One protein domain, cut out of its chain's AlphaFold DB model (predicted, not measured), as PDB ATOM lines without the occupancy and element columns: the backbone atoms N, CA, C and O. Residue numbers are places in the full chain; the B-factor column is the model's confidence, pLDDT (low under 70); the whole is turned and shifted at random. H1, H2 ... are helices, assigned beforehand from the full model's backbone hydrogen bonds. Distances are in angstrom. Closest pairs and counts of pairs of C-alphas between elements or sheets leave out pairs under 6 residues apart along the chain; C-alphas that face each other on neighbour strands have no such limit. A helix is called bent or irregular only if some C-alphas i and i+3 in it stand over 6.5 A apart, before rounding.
ATOM      1  N   GLU A  90     -49.270 -25.912  38.712       91.00
ATOM      2  CA  GLU A  90     -47.955 -26.477  38.352       91.00
ATOM      3  C   GLU A  90     -47.695 -27.858  38.994       91.00
ATOM      4  O   GLU A  90     -46.819 -28.594  38.543       91.00
ATOM      5  N   LEU A  91     -48.467 -28.234  40.023       89.56
ATOM      6  CA  LEU A  91     -48.443 -29.573  40.614       89.56
ATOM      7  C   LEU A  91     -49.157 -30.595  39.713       89.56
ATOM      8  O   LEU A  91     -48.596 -31.656  39.441       89.56
ATOM      9  N   ASP A  92     -50.349 -30.253  39.209       92.38
ATOM     10  CA  ASP A  92     -51.089 -31.072  38.236       92.38
ATOM     11  C   ASP A  92     -50.291 -31.211  36.929       92.38
ATOM     12  O   ASP A  92     -50.199 -32.297  36.363       92.38
ATOM     13  N   VAL A  93     -49.665 -30.119  36.475       94.75
ATOM     14  CA  VAL A  93     -48.794 -30.083  35.291       94.75
ATOM     15  C   VAL A  93     -47.573 -30.990  35.464       94.75
ATOM     16  O   VAL A  93     -47.275 -31.783  34.570       94.75
ATOM     17  N   LEU A  94     -46.889 -30.933  36.613       92.75
ATOM     18  CA  LEU A  94     -45.774 -31.836  36.913       92.75
ATOM     19  C   LEU A  94     -46.226 -33.306  36.910       92.75
ATOM     20  O   LEU A  94     -45.552 -34.148  36.318       92.75
ATOM     21  N   GLN A  95     -47.369 -33.620  37.530       93.19
ATOM     22  CA  GLN A  95     -47.902 -34.984  37.548       93.19
ATOM     23  C   GLN A  95     -48.301 -35.464  36.143       93.19
ATOM     24  O   GLN A  95     -48.017 -36.609  35.797       93.19
ATOM     25  N   ALA A  96     -48.890 -34.596  35.315       95.38
ATOM     26  CA  ALA A  96     -49.254 -34.901  33.933       95.38
ATOM     27  C   ALA A  96     -48.023 -35.235  33.074       95.38
ATOM     28  O   ALA A  96     -48.023 -36.243  32.370       95.38
ATOM     29  N   VAL A  97     -46.950 -34.441  33.170       95.50
ATOM     30  CA  VAL A  97     -45.692 -34.702  32.446       95.50
ATOM     31  C   VAL A  97     -45.070 -36.031  32.881       95.50
ATOM     32  O   VAL A  97     -44.641 -36.807  32.026       95.50
ATOM     33  N   ILE A  98     -45.076 -36.338  34.185       93.00
ATOM     34  CA  ILE A  98     -44.592 -37.626  34.704       93.00
ATOM     35  C   ILE A  98     -45.432 -38.779  34.134       93.00
ATOM     36  O   ILE A  98     -44.865 -39.650  33.476       93.00
ATOM     37  N   ASN A  99     -46.761 -38.744  34.291       94.25
ATOM     38  CA  ASN A  99     -47.675 -39.779  33.789       94.25
ATOM     39  C   ASN A  99     -47.493 -40.025  32.281       94.25
ATOM     40  O   ASN A  99     -47.398 -41.170  31.839       94.25
ATOM     41  N   TRP A 100     -47.425 -38.951  31.487       96.19
ATOM     42  CA  TRP A 100     -47.211 -39.035  30.043       96.19
ATOM     43  C   TRP A 100     -45.864 -39.691  29.717       96.19
ATOM     44  O   TRP A 100     -45.820 -40.623  28.917       96.19
ATOM     45  N   SER A 101     -44.776 -39.274  30.378       94.06
ATOM     46  CA  SER A 101     -43.437 -39.829  30.129       94.06
ATOM     47  C   SER A 101     -43.310 -41.311  30.510       94.06
ATOM     48  O   SER A 101     -42.668 -42.069  29.782       94.06
ATOM     49  N   GLU A 102     -43.981 -41.754  31.580       92.12
ATOM     50  CA  GLU A 102     -44.077 -43.175  31.942       92.12
ATOM     51  C   GLU A 102     -44.842 -43.978  30.886       92.12
ATOM     52  O   GLU A 102     -44.384 -45.042  30.473       92.12
ATOM     53  N   HIS A 103     -45.970 -43.455  30.393       92.94
ATOM     54  CA  HIS A 103     -46.745 -44.121  29.350       92.94
ATOM     55  C   HIS A 103     -45.977 -44.221  28.022       92.94
ATOM     56  O   HIS A 103     -45.943 -45.293  27.417       92.94
ATOM     57  N   GLN A 104     -45.314 -43.146  27.575       92.62
ATOM     58  CA  GLN A 104     -44.503 -43.203  26.353       92.62
ATOM     59  C   GLN A 104     -43.297 -44.148  26.504       92.62
ATOM     60  O   GLN A 104     -42.887 -44.757  25.517       92.62
ATOM     61  N   LEU A 105     -42.747 -44.326  27.715       90.38
ATOM     62  CA  LEU A 105     -41.723 -45.345  27.964       90.38
ATOM     63  C   LEU A 105     -42.293 -46.766  27.858       90.38
ATOM     64  O   LEU A 105     -41.713 -47.586  27.151       90.38
ATOM     65  N   ILE A 106     -43.432 -47.054  28.495       88.69
ATOM     66  CA  ILE A 106     -44.104 -48.364  28.391       88.69
ATOM     67  C   ILE A 106     -44.367 -48.704  26.917       88.69
ATOM     68  O   ILE A 106     -43.937 -49.752  26.442       88.69
ATOM     69  N   LYS A 107     -44.947 -47.764  26.163       88.56
ATOM     70  CA  LYS A 107     -45.213 -47.897  24.724       88.56
ATOM     71  C   LYS A 107     -43.942 -48.137  23.892       88.56
ATOM     72  O   LYS A 107     -43.970 -48.922  22.945       88.56
ATOM     73  N   LYS A 108     -42.813 -47.502  24.239       86.19
ATOM     74  CA  LYS A 108     -41.507 -47.773  23.603       86.19
ATOM     75  C   LYS A 108     -41.025 -49.197  23.893       86.19
ATOM     76  O   LYS A 108     -40.661 -49.892  22.947       86.19
ATOM     77  N   LEU A 109     -41.069 -49.646  25.149       84.06
ATOM     78  CA  LEU A 109     -40.657 -50.999  25.548       84.06
ATOM     79  C   LEU A 109     -41.511 -52.075  24.854       84.06
ATOM     80  O   LEU A 109     -40.965 -52.997  24.251       84.06
ATOM     81  N   GLU A 110     -42.836 -51.903  24.839       81.88
ATOM     82  CA  GLU A 110     -43.775 -52.778  24.120       81.88
ATOM     83  C   GLU A 110     -43.481 -52.840  22.610       81.88
ATOM     84  O   GLU A 110     -43.608 -53.901  22.000       81.88
ATOM     85  N   SER A 111     -43.039 -51.730  22.004       75.81
ATOM     86  CA  SER A 111     -42.675 -51.685  20.579       75.81
ATOM     87  C   SER A 111     -41.307 -52.304  20.249       75.81
ATOM     88  O   SER A 111     -41.089 -52.704  19.106       75.81
ATOM     89  N   GLN A 112     -40.384 -52.384  21.217       70.06
ATOM     90  CA  GLN A 112     -39.013 -52.859  20.994       70.06
ATOM     91  C   GLN A 112     -38.819 -54.359  21.259       70.06
ATOM     92  O   GLN A 112     -37.923 -54.952  20.658       70.06
ATOM     93  N   GLU A 113     -39.661 -55.004  22.078       54.56
ATOM     94  CA  GLU A 113     -39.557 -56.445  22.376       54.56
ATOM     95  C   GLU A 113     -40.778 -57.298  21.949       54.56
ATOM     96  O   GLU A 113     -41.339 -58.031  22.768       54.56
ATOM     97  N   PRO A 114     -41.165 -57.344  20.657       54.47
ATOM     98  CA  PRO A 114     -42.213 -58.268  20.201       54.47
ATOM     99  C   PRO A 114     -41.836 -59.754  20.392       54.47
ATOM    100  O   PRO A 114     -42.710 -60.613  20.500       54.47
ATOM    101  N   LYS A 130     -45.014 -52.388  36.665       56.66
ATOM    102  CA  LYS A 130     -45.419 -51.339  37.597       56.66
ATOM    103  C   LYS A 130     -44.601 -50.097  37.279       56.66
ATOM    104  O   LYS A 130     -43.406 -50.207  37.044       56.66
ATOM    105  N   ALA A 131     -45.198 -48.911  37.389       55.59
ATOM    106  CA  ALA A 131     -44.498 -47.635  37.181       55.59
ATOM    107  C   ALA A 131     -43.219 -47.466  38.041       55.59
ATOM    108  O   ALA A 131     -42.323 -46.702  37.701       55.59
ATOM    109  N   LYS A 132     -43.112 -48.222  39.144       57.53
ATOM    110  CA  LYS A 132     -41.938 -48.293  40.027       57.53
ATOM    111  C   LYS A 132     -40.752 -49.098  39.457       57.53
ATOM    112  O   LYS A 132     -39.638 -48.923  39.938       57.53
ATOM    113  N   ASP A 133     -40.994 -49.968  38.482       63.47
ATOM    114  CA  ASP A 133     -39.995 -50.864  37.885       63.47
ATOM    115  C   ASP A 133     -39.436 -50.299  36.552       63.47
ATOM    116  O   ASP A 133     -38.637 -50.952  35.885       63.47
ATOM    117  N   LEU A 134     -39.859 -49.087  36.163       80.06
ATOM    118  CA  LEU A 134     -39.370 -48.344  34.998       80.06
ATOM    119  C   LEU A 134     -38.037 -47.634  35.296       80.06
ATOM    120  O   LEU A 134     -37.811 -47.167  36.412       80.06
ATOM    121  N   ASP A 135     -37.176 -47.486  34.285       83.38
ATOM    122  CA  ASP A 135     -35.904 -46.770  34.429       83.38
ATOM    123  C   ASP A 135     -36.101 -45.243  34.464       83.38
ATOM    124  O   ASP A 135     -36.397 -44.599  33.453       83.38
ATOM    125  N   ASP A 136     -35.851 -44.653  35.636       85.62
ATOM    126  CA  ASP A 136     -35.833 -43.206  35.872       85.62
ATOM    127  C   ASP A 136     -34.887 -42.439  34.927       85.62
ATOM    128  O   ASP A 136     -35.077 -41.236  34.728       85.62
ATOM    129  N   SER A 137     -33.873 -43.089  34.340       86.81
ATOM    130  CA  SER A 137     -32.981 -42.461  33.356       86.81
ATOM    131  C   SER A 137     -33.695 -42.199  32.021       86.81
ATOM    132  O   SER A 137     -33.654 -41.077  31.512       86.81
ATOM    133  N   GLN A 138     -34.449 -43.183  31.523       87.38
ATOM    134  CA  GLN A 138     -35.195 -43.110  30.261       87.38
ATOM    135  C   GLN A 138     -36.456 -42.250  30.397       87.38
ATOM    136  O   GLN A 138     -36.782 -41.472  29.499       87.38
ATOM    137  N   ILE A 139     -37.126 -42.305  31.557       89.50
ATOM    138  CA  ILE A 139     -38.218 -41.374  31.893       89.50
ATOM    139  C   ILE A 139     -37.706 -39.932  31.854       89.50
ATOM    140  O   ILE A 139     -38.368 -39.059  31.299       89.50
ATOM    141  N   ARG A 140     -36.513 -39.667  32.403       88.88
ATOM    142  CA  ARG A 140     -35.919 -38.325  32.401       88.88
ATOM    143  C   ARG A 140     -35.569 -37.836  31.003       88.88
ATOM    144  O   ARG A 140     -35.761 -36.654  30.738       88.88
ATOM    145  N   GLU A 141     -35.086 -38.711  30.125       90.06
ATOM    146  CA  GLU A 141     -34.844 -38.384  28.717       90.06
ATOM    147  C   GLU A 141     -36.149 -37.946  28.032       90.06
ATOM    148  O   GLU A 141     -36.230 -36.825  27.532       90.06
ATOM    149  N   ILE A 142     -37.199 -38.770  28.122       91.69
ATOM    150  CA  ILE A 142     -38.527 -38.515  27.531       91.69
ATOM    151  C   ILE A 142     -39.203 -37.272  28.133       91.69
ATOM    152  O   ILE A 142     -39.834 -36.499  27.419       91.69
ATOM    153  N   ALA A 143     -39.071 -37.050  29.441       91.44
ATOM    154  CA  ALA A 143     -39.643 -35.885  30.111       91.44
ATOM    155  C   ALA A 143     -38.840 -34.594  29.868       91.44
ATOM    156  O   ALA A 143     -39.385 -33.504  30.043       91.44
ATOM    157  N   SER A 144     -37.557 -34.678  29.492       90.06
ATOM    158  CA  SER A 144     -36.657 -33.516  29.434       90.06
ATOM    159  C   SER A 144     -37.143 -32.323  28.589       90.06
ATOM    160  O   SER A 144     -37.040 -31.211  29.115       90.06
ATOM    161  N   PRO A 145     -37.718 -32.467  27.370       91.50
ATOM    162  CA  PRO A 145     -38.248 -31.320  26.624       91.50
ATOM    163  C   PRO A 145     -39.430 -30.649  27.344       91.50
ATOM    164  O   PRO A 145     -39.468 -29.426  27.470       91.50
ATOM    165  N   LEU A 146     -40.356 -31.439  27.894       93.19
ATOM    166  CA  LEU A 146     -41.547 -30.940  28.593       93.19
ATOM    167  C   LEU A 146     -41.197 -30.285  29.940       93.19
ATOM    168  O   LEU A 146     -41.777 -29.265  30.316       93.19
ATOM    169  N   MET A 147     -40.207 -30.827  30.656       89.12
ATOM    170  CA  MET A 147     -39.768 -30.332  31.967       89.12
ATOM    171  C   MET A 147     -39.146 -28.927  31.921       89.12
ATOM    172  O   MET A 147     -39.111 -28.256  32.953       89.12
ATOM    173  N   LEU A 148     -38.729 -28.443  30.743       88.12
ATOM    174  CA  LEU A 148     -38.315 -27.048  30.520       88.12
ATOM    175  C   LEU A 148     -39.489 -26.048  30.553       88.12
ATOM    176  O   LEU A 148     -39.261 -24.837  30.593       88.12
ATOM    177  N   HIS A 149     -40.734 -26.532  30.529       90.25
ATOM    178  CA  HIS A 149     -41.956 -25.719  30.519       90.25
ATOM    179  C   HIS A 149     -42.807 -25.853  31.794       90.25
ATOM    180  O   HIS A 149     -43.803 -25.140  31.947       90.25
ATOM    181  N   VAL A 150     -42.392 -26.703  32.740       90.00
ATOM    182  CA  VAL A 150     -42.981 -26.819  34.085       90.00
ATOM    183  C   VAL A 150     -42.363 -25.763  35.003       90.00
ATOM    184  O   VAL A 150     -41.149 -25.756  35.226       90.00
ATOM    185  N   ARG A 151     -43.175 -24.872  35.582       87.06
ATOM    186  CA  ARG A 151     -42.696 -23.757  36.418       87.06
ATOM    187  C   ARG A 151     -42.514 -24.251  37.853       87.06
ATOM    188  O   ARG A 151     -43.270 -23.933  38.764       87.06
ATOM    189  N   GLN A 152     -41.450 -25.029  38.061       81.88
ATOM    190  CA  GLN A 152     -41.039 -25.594  39.361       81.88
ATOM    191  C   GLN A 152     -40.852 -24.512  40.456       81.88
ATOM    192  O   GLN A 152     -40.882 -24.799  41.654       81.88
ATOM    193  N   SER A 153     -40.680 -23.251  40.043       76.81
ATOM    194  CA  SER A 153     -40.591 -22.056  40.887       76.81
ATOM    195  C   SER A 153     -41.957 -21.474  41.320       76.81
ATOM    196  O   SER A 153     -42.001 -20.471  42.034       76.81
ATOM    197  N   HIS A 154     -43.067 -22.107  40.917       79.94
ATOM    198  CA  HIS A 154     -44.454 -21.735  41.238       79.94
ATOM    199  C   HIS A 154     -45.294 -22.914  41.779       79.94
ATOM    200  O   HIS A 154     -46.519 -22.833  41.836       79.94
ATOM    201  N   ILE A 155     -44.667 -24.008  42.228       83.56
ATOM    202  CA  ILE A 155     -45.379 -25.088  42.934       83.56
ATOM    203  C   ILE A 155     -45.583 -24.679  44.402       83.56
ATOM    204  O   ILE A 155     -44.616 -24.473  45.134       83.56
ATOM    205  N   LEU A 156     -46.844 -24.555  44.833       69.88
ATOM    206  CA  LEU A 156     -47.203 -24.073  46.177       69.88
ATOM    207  C   LEU A 156     -47.176 -25.157  47.268       69.88
ATOM    208  O   LEU A 156     -46.854 -24.850  48.415       69.88
ATOM    209  N   SER A 157     -47.517 -26.407  46.936       69.88
ATOM    210  CA  SER A 157     -47.726 -27.470  47.930       69.88
ATOM    211  C   SER A 157     -46.404 -28.076  48.416       69.88
ATOM    212  O   SER A 157     -45.896 -29.064  47.873       69.88
ATOM    213  N   ASN A 158     -45.840 -27.465  49.462       58.94
ATOM    214  CA  ASN A 158     -44.522 -27.788  50.035       58.94
ATOM    215  C   ASN A 158     -44.397 -29.248  50.532       58.94
ATOM    216  O   ASN A 158     -43.288 -29.764  50.641       58.94
ATOM    217  N   ASN A 159     -45.524 -29.903  50.839       61.44
ATOM    218  CA  ASN A 159     -45.590 -31.261  51.397       61.44
ATOM    219  C   ASN A 159     -46.032 -32.326  50.371       61.44
ATOM    220  O   ASN A 159     -46.257 -33.480  50.740       61.44
ATOM    221  N   SER A 160     -46.193 -31.961  49.095       77.12
ATOM    222  CA  SER A 160     -46.746 -32.861  48.078       77.12
ATOM    223  C   SER A 160     -45.850 -34.081  47.802       77.12
ATOM    224  O   SER A 160     -44.666 -33.984  47.462       77.12
ATOM    225  N   THR A 161     -46.441 -35.275  47.912       82.50
ATOM    226  CA  THR A 161     -45.761 -36.561  47.672       82.50
ATOM    227  C   THR A 161     -45.258 -36.690  46.234       82.50
ATOM    228  O   THR A 161     -44.183 -37.245  46.015       82.50
ATOM    229  N   VAL A 162     -45.994 -36.116  45.277       84.81
ATOM    230  CA  VAL A 162     -45.628 -35.964  43.858       84.81
ATOM    231  C   VAL A 162     -44.234 -35.356  43.710       84.81
ATOM    232  O   VAL A 162     -43.339 -35.973  43.136       84.81
ATOM    233  N   VAL A 163     -44.021 -34.175  44.295       82.94
ATOM    234  CA  VAL A 163     -42.763 -33.423  44.210       82.94
ATOM    235  C   VAL A 163     -41.632 -34.159  44.928       82.94
ATOM    236  O   VAL A 163     -40.530 -34.283  44.390       82.94
ATOM    237  N   ALA A 164     -41.911 -34.725  46.106       82.00
ATOM    238  CA  ALA A 164     -40.944 -35.541  46.837       82.00
ATOM    239  C   ALA A 164     -40.503 -36.785  46.040       82.00
ATOM    240  O   ALA A 164     -39.339 -37.179  46.106       82.00
ATOM    241  N   ASN A 165     -41.404 -37.401  45.273       84.00
ATOM    242  CA  ASN A 165     -41.092 -38.543  44.416       84.00
ATOM    243  C   ASN A 165     -40.356 -38.112  43.137       84.00
ATOM    244  O   ASN A 165     -39.354 -38.730  42.789       84.00
ATOM    245  N   ALA A 166     -40.762 -37.013  42.497       84.19
ATOM    246  CA  ALA A 166     -40.075 -36.450  41.333       84.19
ATOM    247  C   ALA A 166     -38.613 -36.059  41.637       84.19
ATOM    248  O   ALA A 166     -37.737 -36.247  40.791       84.19
ATOM    249  N   VAL A 167     -38.323 -35.585  42.857       83.19
ATOM    250  CA  VAL A 167     -36.947 -35.351  43.333       83.19
ATOM    251  C   VAL A 167     -36.190 -36.649  43.617       83.19
ATOM    252  O   VAL A 167     -35.040 -36.761  43.203       83.19
ATOM    253  N   LYS A 168     -36.801 -37.654  44.265       81.75
ATOM    254  CA  LYS A 168     -36.138 -38.956  44.517       81.75
ATOM    255  C   LYS A 168     -35.687 -39.643  43.222       81.75
ATOM    256  O   LYS A 168     -34.608 -40.222  43.192       81.75
ATOM    257  N   ARG A 169     -36.491 -39.517  42.162       80.00
ATOM    258  CA  ARG A 169     -36.225 -40.013  40.797       80.00
ATOM    259  C   ARG A 169     -35.284 -39.102  39.991       80.00
ATOM    260  O   ARG A 169     -34.886 -39.417  38.871       80.00
ATOM    261  N   GLY A 170     -34.932 -37.934  40.537       78.19
ATOM    262  CA  GLY A 170     -34.088 -36.921  39.897       78.19
ATOM    263  C   GLY A 170     -34.689 -36.281  38.641       78.19
ATOM    264  O   GLY A 170     -33.936 -35.759  37.823       78.19
ATOM    265  N   LEU A 171     -36.015 -36.340  38.468       78.94
ATOM    266  CA  LEU A 171     -36.741 -35.691  37.369       78.94
ATOM    267  C   LEU A 171     -36.807 -34.170  37.584       78.94
ATOM    268  O   LEU A 171     -36.656 -33.393  36.647       78.94
ATOM    269  N   VAL A 172     -36.985 -33.745  38.840       76.69
ATOM    270  CA  VAL A 172     -36.910 -32.339  39.269       76.69
ATOM    271  C   VAL A 172     -35.497 -32.025  39.759       76.69
ATOM    272  O   VAL A 172     -34.945 -32.733  40.603       76.69
ATOM    273  N   GLY A 173     -34.914 -30.939  39.247       62.75
ATOM    274  CA  GLY A 173     -33.551 -30.531  39.577       62.75
ATOM    275  C   GLY A 173     -33.442 -29.916  40.973       62.75
ATOM    276  O   GLY A 173     -33.820 -28.763  41.187       62.75
ATOM    277  N   THR A 174     -32.843 -30.639  41.923       52.09
ATOM    278  CA  THR A 174     -32.415 -30.057  43.203       52.09
ATOM    279  C   THR A 174     -31.273 -29.073  42.960       52.09
ATOM    280  O   THR A 174     -30.115 -29.474  42.826       52.09
ATOM    281  N   ASN A 175     -31.594 -27.777  42.904       42.78
ATOM    282  CA  ASN A 175     -30.643 -26.676  42.716       42.78
ATOM    283  C   ASN A 175     -29.816 -26.389  43.988       42.78
ATOM    284  O   ASN A 175     -29.802 -25.282  44.527       42.78
ATOM    285  N   THR A 176     -29.108 -27.416  44.445       37.09
ATOM    286  CA  THR A 176     -28.099 -27.403  45.505       37.09
ATOM    287  C   THR A 176     -26.843 -28.083  44.955       37.09
ATOM    288  O   THR A 176     -26.928 -29.257  44.577       37.09
ATOM    289  N   ILE A 189     -35.733 -28.038  47.510       44.31
ATOM    290  CA  ILE A 189     -36.404 -27.166  46.527       44.31
ATOM    291  C   ILE A 189     -36.740 -25.822  47.206       44.31
ATOM    292  O   ILE A 189     -36.617 -24.750  46.612       44.31
ATOM    293  N   HIS A 190     -37.085 -25.873  48.497       46.81
ATOM    294  CA  HIS A 190     -37.410 -24.721  49.336       46.81
ATOM    295  C   HIS A 190     -36.187 -24.178  50.093       46.81
ATOM    296  O   HIS A 190     -36.271 -23.865  51.281       46.81
ATOM    297  N   SER A 191     -35.060 -23.987  49.391       37.88
ATOM    298  CA  SER A 191     -34.025 -23.059  49.871       37.88
ATOM    299  C   SER A 191     -34.698 -21.727  50.221       37.88
ATOM    300  O   SER A 191     -35.389 -21.132  49.387       37.88
ATOM    301  N   THR A 192     -34.551 -21.282  51.472       38.72
ATOM    302  CA  THR A 192     -35.499 -20.383  52.166       38.72
ATOM    303  C   THR A 192     -35.614 -18.962  51.600       38.72
ATOM    304  O   THR A 192     -36.488 -18.200  52.014       38.72
ATOM    305  N   TYR A 193     -34.795 -18.631  50.599       39.34
ATOM    306  CA  TYR A 193     -34.779 -17.355  49.875       39.34
ATOM    307  C   TYR A 193     -35.115 -17.485  48.374       39.34
ATOM    308  O   TYR A 193     -35.208 -16.476  47.680       39.34
ATOM    309  N   GLY A 194     -35.293 -18.707  47.850       44.56
ATOM    310  CA  GLY A 194     -35.523 -18.969  46.424       44.56
ATOM    311  C   GLY A 194     -36.971 -18.744  45.982       44.56
ATOM    312  O   GLY A 194     -37.241 -17.842  45.193       44.56
ATOM    313  N   GLN A 195     -37.899 -19.547  46.512       49.50
ATOM    314  CA  GLN A 195     -39.308 -19.591  46.080       49.50
ATOM    315  C   GLN A 195     -40.042 -18.245  46.258       49.50
ATOM    316  O   GLN A 195     -40.712 -17.768  45.341       49.50
ATOM    317  N   ARG A 196     -39.834 -17.545  47.388       47.66
ATOM    318  CA  ARG A 196     -40.413 -16.201  47.629       47.66
ATOM    319  C   ARG A 196     -40.001 -15.160  46.575       47.66
ATOM    320  O   ARG A 196     -40.710 -14.176  46.392       47.66
ATOM    321  N   GLY A 197     -38.872 -15.369  45.894       50.69
ATOM    322  CA  GLY A 197     -38.355 -14.494  44.842       50.69
ATOM    323  C   GLY A 197     -38.787 -14.851  43.415       50.69
ATOM    324  O   GLY A 197     -38.330 -14.177  42.497       50.69
ATOM    325  N   SER A 198     -39.616 -15.888  43.208       62.91
ATOM    326  CA  SER A 198     -40.181 -16.207  41.879       62.91
ATOM    327  C   SER A 198     -41.606 -15.683  41.690       62.91
ATOM    328  O   SER A 198     -42.005 -15.351  40.581       62.91
ATOM    329  N   TRP A 199     -42.366 -15.538  42.778       67.06
ATOM    330  CA  TRP A 199     -43.697 -14.919  42.753       67.06
ATOM    331  C   TRP A 199     -43.645 -13.383  42.753       67.06
ATOM    332  O   TRP A 199     -44.565 -12.732  42.262       67.06
ATOM    333  N   VAL A 200     -42.560 -12.792  43.267       64.19
ATOM    334  CA  VAL A 200     -42.378 -11.336  43.385       64.19
ATOM    335  C   VAL A 200     -41.378 -10.831  42.333       64.19
ATOM    336  O   VAL A 200     -40.246 -11.317  42.313       64.19
ATOM    337  N   GLU A 211     -39.950 -15.566  36.365       72.06
ATOM    338  CA  GLU A 211     -40.964 -16.323  35.647       72.06
ATOM    339  C   GLU A 211     -42.320 -15.784  36.098       72.06
ATOM    340  O   GLU A 211     -42.578 -15.661  37.294       72.06
ATOM    341  N   VAL A 212     -43.175 -15.417  35.146       78.62
ATOM    342  CA  VAL A 212     -44.541 -14.983  35.459       78.62
ATOM    343  C   VAL A 212     -45.332 -16.232  35.879       78.62
ATOM    344  O   VAL A 212     -45.216 -17.251  35.193       78.62
ATOM    345  N   PRO A 213     -46.107 -16.218  36.977       83.25
ATOM    346  CA  PRO A 213     -47.052 -17.295  37.273       83.25
ATOM    347  C   PRO A 213     -48.117 -17.420  36.172       83.25
ATOM    348  O   PRO A 213     -48.425 -16.434  35.502       83.25
ATOM    349  N   ARG A 214     -48.701 -18.610  35.984       88.06
ATOM    350  CA  ARG A 214     -49.816 -18.787  35.034       88.06
ATOM    351  C   ARG A 214     -51.093 -18.096  35.506       88.06
ATOM    352  O   ARG A 214     -51.325 -17.936  36.704       88.06
ATOM    353  N   ALA A 215     -51.956 -17.767  34.551       88.06
ATOM    354  CA  ALA A 215     -53.295 -17.221  34.746       88.06
ATOM    355  C   ALA A 215     -54.314 -18.295  35.189       88.06
ATOM    356  O   ALA A 215     -55.393 -18.409  34.610       88.06
ATOM    357  N   TYR A 216     -53.966 -19.111  36.189       90.06
ATOM    358  CA  TYR A 216     -54.854 -20.144  36.725       90.06
ATOM    359  C   TYR A 216     -55.963 -19.494  37.560       90.06
ATOM    360  O   TYR A 216     -55.686 -18.901  38.608       90.06
ATOM    361  N   MET A 217     -57.214 -19.583  37.096       88.75
ATOM    362  CA  MET A 217     -58.322 -18.801  37.664       88.75
ATOM    363  C   MET A 217     -58.568 -19.067  39.161       88.75
ATOM    364  O   MET A 217     -58.655 -18.091  39.902       88.75
ATOM    365  N   PRO A 218     -58.525 -20.311  39.683       87.62
ATOM    366  CA  PRO A 218     -58.655 -20.555  41.123       87.62
ATOM    367  C   PRO A 218     -57.580 -19.872  41.988       87.62
ATOM    368  O   PRO A 218     -57.877 -19.460  43.107       87.62
ATOM    369  N   PHE A 219     -56.346 -19.688  41.493       84.94
ATOM    370  CA  PHE A 219     -55.340 -18.880  42.204       84.94
ATOM    371  C   PHE A 219     -55.641 -17.383  42.115       84.94
ATOM    372  O   PHE A 219     -55.405 -16.664  43.085       84.94
ATOM    373  N   TYR A 220     -56.146 -16.906  40.974       85.88
ATOM    374  CA  TYR A 220     -56.543 -15.510  40.799       85.88
ATOM    375  C   TYR A 220     -57.716 -15.141  41.716       85.88
ATOM    376  O   TYR A 220     -57.622 -14.153  42.443       85.88
ATOM    377  N   ASP A 221     -58.770 -15.956  41.750       87.81
ATOM    378  CA  ASP A 221     -59.954 -15.722  42.579       87.81
ATOM    379  C   ASP A 221     -59.641 -15.845  44.077       87.81
ATOM    380  O   ASP A 221     -60.068 -14.995  44.858       87.81
ATOM    381  N   LEU A 222     -58.810 -16.814  44.487       85.12
ATOM    382  CA  LEU A 222     -58.326 -16.920  45.869       85.12
ATOM    383  C   LEU A 222     -57.452 -15.716  46.267       85.12
ATOM    384  O   LEU A 222     -57.631 -15.145  47.344       85.12
ATOM    385  N   ALA A 223     -56.532 -15.281  45.400       83.50
ATOM    386  CA  ALA A 223     -55.712 -14.095  45.649       83.50
ATOM    387  C   ALA A 223     -56.557 -12.814  45.716       83.50
ATOM    388  O   ALA A 223     -56.304 -11.957  46.563       83.50
ATOM    389  N   LYS A 224     -57.573 -12.692  44.855       86.06
ATOM    390  CA  LYS A 224     -58.545 -11.597  44.848       86.06
ATOM    391  C   LYS A 224     -59.370 -11.586  46.136       86.06
ATOM    392  O   LYS A 224     -59.435 -10.546  46.779       86.06
ATOM    393  N   ALA A 225     -59.924 -12.724  46.557       86.38
ATOM    394  CA  ALA A 225     -60.701 -12.838  47.791       86.38
ATOM    395  C   ALA A 225     -59.877 -12.449  49.033       86.38
ATOM    396  O   ALA A 225     -60.334 -11.638  49.835       86.38
ATOM    397  N   LEU A 226     -58.635 -12.941  49.143       84.38
ATOM    398  CA  LEU A 226     -57.708 -12.594  50.231       84.38
ATOM    399  C   LEU A 226     -57.273 -11.117  50.210       84.38
ATOM    400  O   LEU A 226     -56.960 -10.549  51.256       84.38
ATOM    401  N   LEU A 227     -57.226 -10.479  49.035       82.31
ATOM    402  CA  LEU A 227     -56.999  -9.036  48.927       82.31
ATOM    403  C   LEU A 227     -58.247  -8.246  49.336       82.31
ATOM    404  O   LEU A 227     -58.118  -7.283  50.084       82.31
ATOM    405  N   GLU A 228     -59.439  -8.663  48.903       85.88
ATOM    406  CA  GLU A 228     -60.704  -8.020  49.264       85.88
ATOM    407  C   GLU A 228     -60.995  -8.109  50.768       85.88
ATOM    408  O   GLU A 228     -61.357  -7.097  51.364       85.88
ATOM    409  N   GLU A 229     -60.803  -9.280  51.385       83.62
ATOM    410  CA  GLU A 229     -60.817  -9.485  52.844       83.62
ATOM    411  C   GLU A 229     -59.867  -8.498  53.530       83.62
ATOM    412  O   GLU A 229     -60.302  -7.626  54.282       83.62
ATOM    413  N   ARG A 230     -58.583  -8.525  53.160       77.81
ATOM    414  CA  ARG A 230     -57.561  -7.676  53.781       77.81
ATOM    415  C   ARG A 230     -57.774  -6.176  53.557       77.81
ATOM    416  O   ARG A 230     -57.269  -5.386  54.345       77.81
ATOM    417  N   THR A 231     -58.500  -5.762  52.515       77.38
ATOM    418  CA  THR A 231     -58.903  -4.353  52.333       77.38
ATOM    419  C   THR A 231     -60.147  -3.948  53.122       77.38
ATOM    420  O   THR A 231     -60.323  -2.754  53.339       77.38
ATOM    421  N   LYS A 232     -60.987  -4.892  53.573       76.19
ATOM    422  CA  LYS A 232     -62.120  -4.610  54.479       76.19
ATOM    423  C   LYS A 232     -61.635  -4.363  55.913       76.19
ATOM    424  O   LYS A 232     -62.211  -3.538  56.610       76.19
ATOM    425  N   ASP A 233     -60.535  -5.007  56.305       67.19
ATOM    426  CA  ASP A 233     -59.876  -4.828  57.610       67.19
ATOM    427  C   ASP A 233     -59.039  -3.532  57.731       67.19
ATOM    428  O   ASP A 233     -58.474  -3.253  58.791       67.19
ATOM    429  N   MET A 234     -58.892  -2.751  56.655       64.50
ATOM    430  CA  MET A 234     -58.019  -1.569  56.602       64.50
ATOM    431  C   MET A 234     -58.820  -0.264  56.572       64.50
ATOM    432  O   MET A 234     -59.826  -0.156  55.878       64.50
ATOM    433  N   SER A 235     -58.342   0.760  57.292       57.81
ATOM    434  CA  SER A 235     -58.984   2.081  57.291       57.81
ATOM    435  C   SER A 235     -58.919   2.733  55.902       57.81
ATOM    436  O   SER A 235     -57.971   2.495  55.147       57.81
ATOM    437  N   GLU A 236     -59.869   3.616  55.567       52.53
ATOM    438  CA  GLU A 236     -59.848   4.347  54.285       52.53
ATOM    439  C   GLU A 236     -58.510   5.078  54.053       52.53
ATOM    440  O   GLU A 236     -57.975   5.075  52.940       52.53
TER     441      GLU A 236
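AT A GLANCE: This is residues 90 to 114, 130 to 176, 189 to 200 and 211 to 236 of the 582 residues of the protein "BACK domain-containing protein" of Bugula neritina (UniProt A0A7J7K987). A long helix, H1, runs along one side of a loose body; H2 packs on it, H3, the short H4 and long loops make the rest of the body, and H5 sticks out as an arm. Residues 217 to 236, with H5, stand free and make much of the length at the end away from Pro 114. Find 110 residues with five named helices, in the order H1 to H5, and no named strand: an all-helix domain. The whole is loose, with a radius of gyration of the C-alphas of 18.3 A, and spans 73 by 29 by 22 A.

IN THESE COORDINATES: Start at C-alpha 90, (-47.955, -26.477, 38.352); from there H1 runs 32.8 A through residues 90 to 112. H2 is residues 136 to 147, 14.0 A, and irregular: C-alphas 142 and 145 are 7.3 A apart. Next come H3, residues 161 to 168, and H4, residues 196 to 199. H5, residues 217 to 232, runs 22.3 A to C-alpha 232 at (-62.120, -4.610, 54.479).

HOW THE PARTS SIT: Look at Ser 101 and Ala 143, the closest C-alphas of H1 and H2, 5.5 A apart: these helices touch at a steep tilt of 52 degrees, opposite ways. H1, with residues 91 to 95 alone, only just touches H3, with 3 pairs of C-alphas within 8 A; Gln 95 and Val 162 come closest, at 6.8 A. H4 and H5 touch no helix. In H1, H3 and H5 every O i to N i+4 pair is within hydrogen-bond range, in H2 6 of 8; H4 is too short for such a pair.

THE WHOLE: The farthest C-alphas, of Pro 114 and Glu 236, are 73.4 A apart. Cuts leave gaps of 19.0 A from C-alpha 114 to 130, 8.4 A from 176 to 189 and 9.3 A from 200 to 211. The link from H2 to H3 is long. Mean pLDDT of the printed part is 77.4; look for values under 70 at, among others, residues 189 to 200.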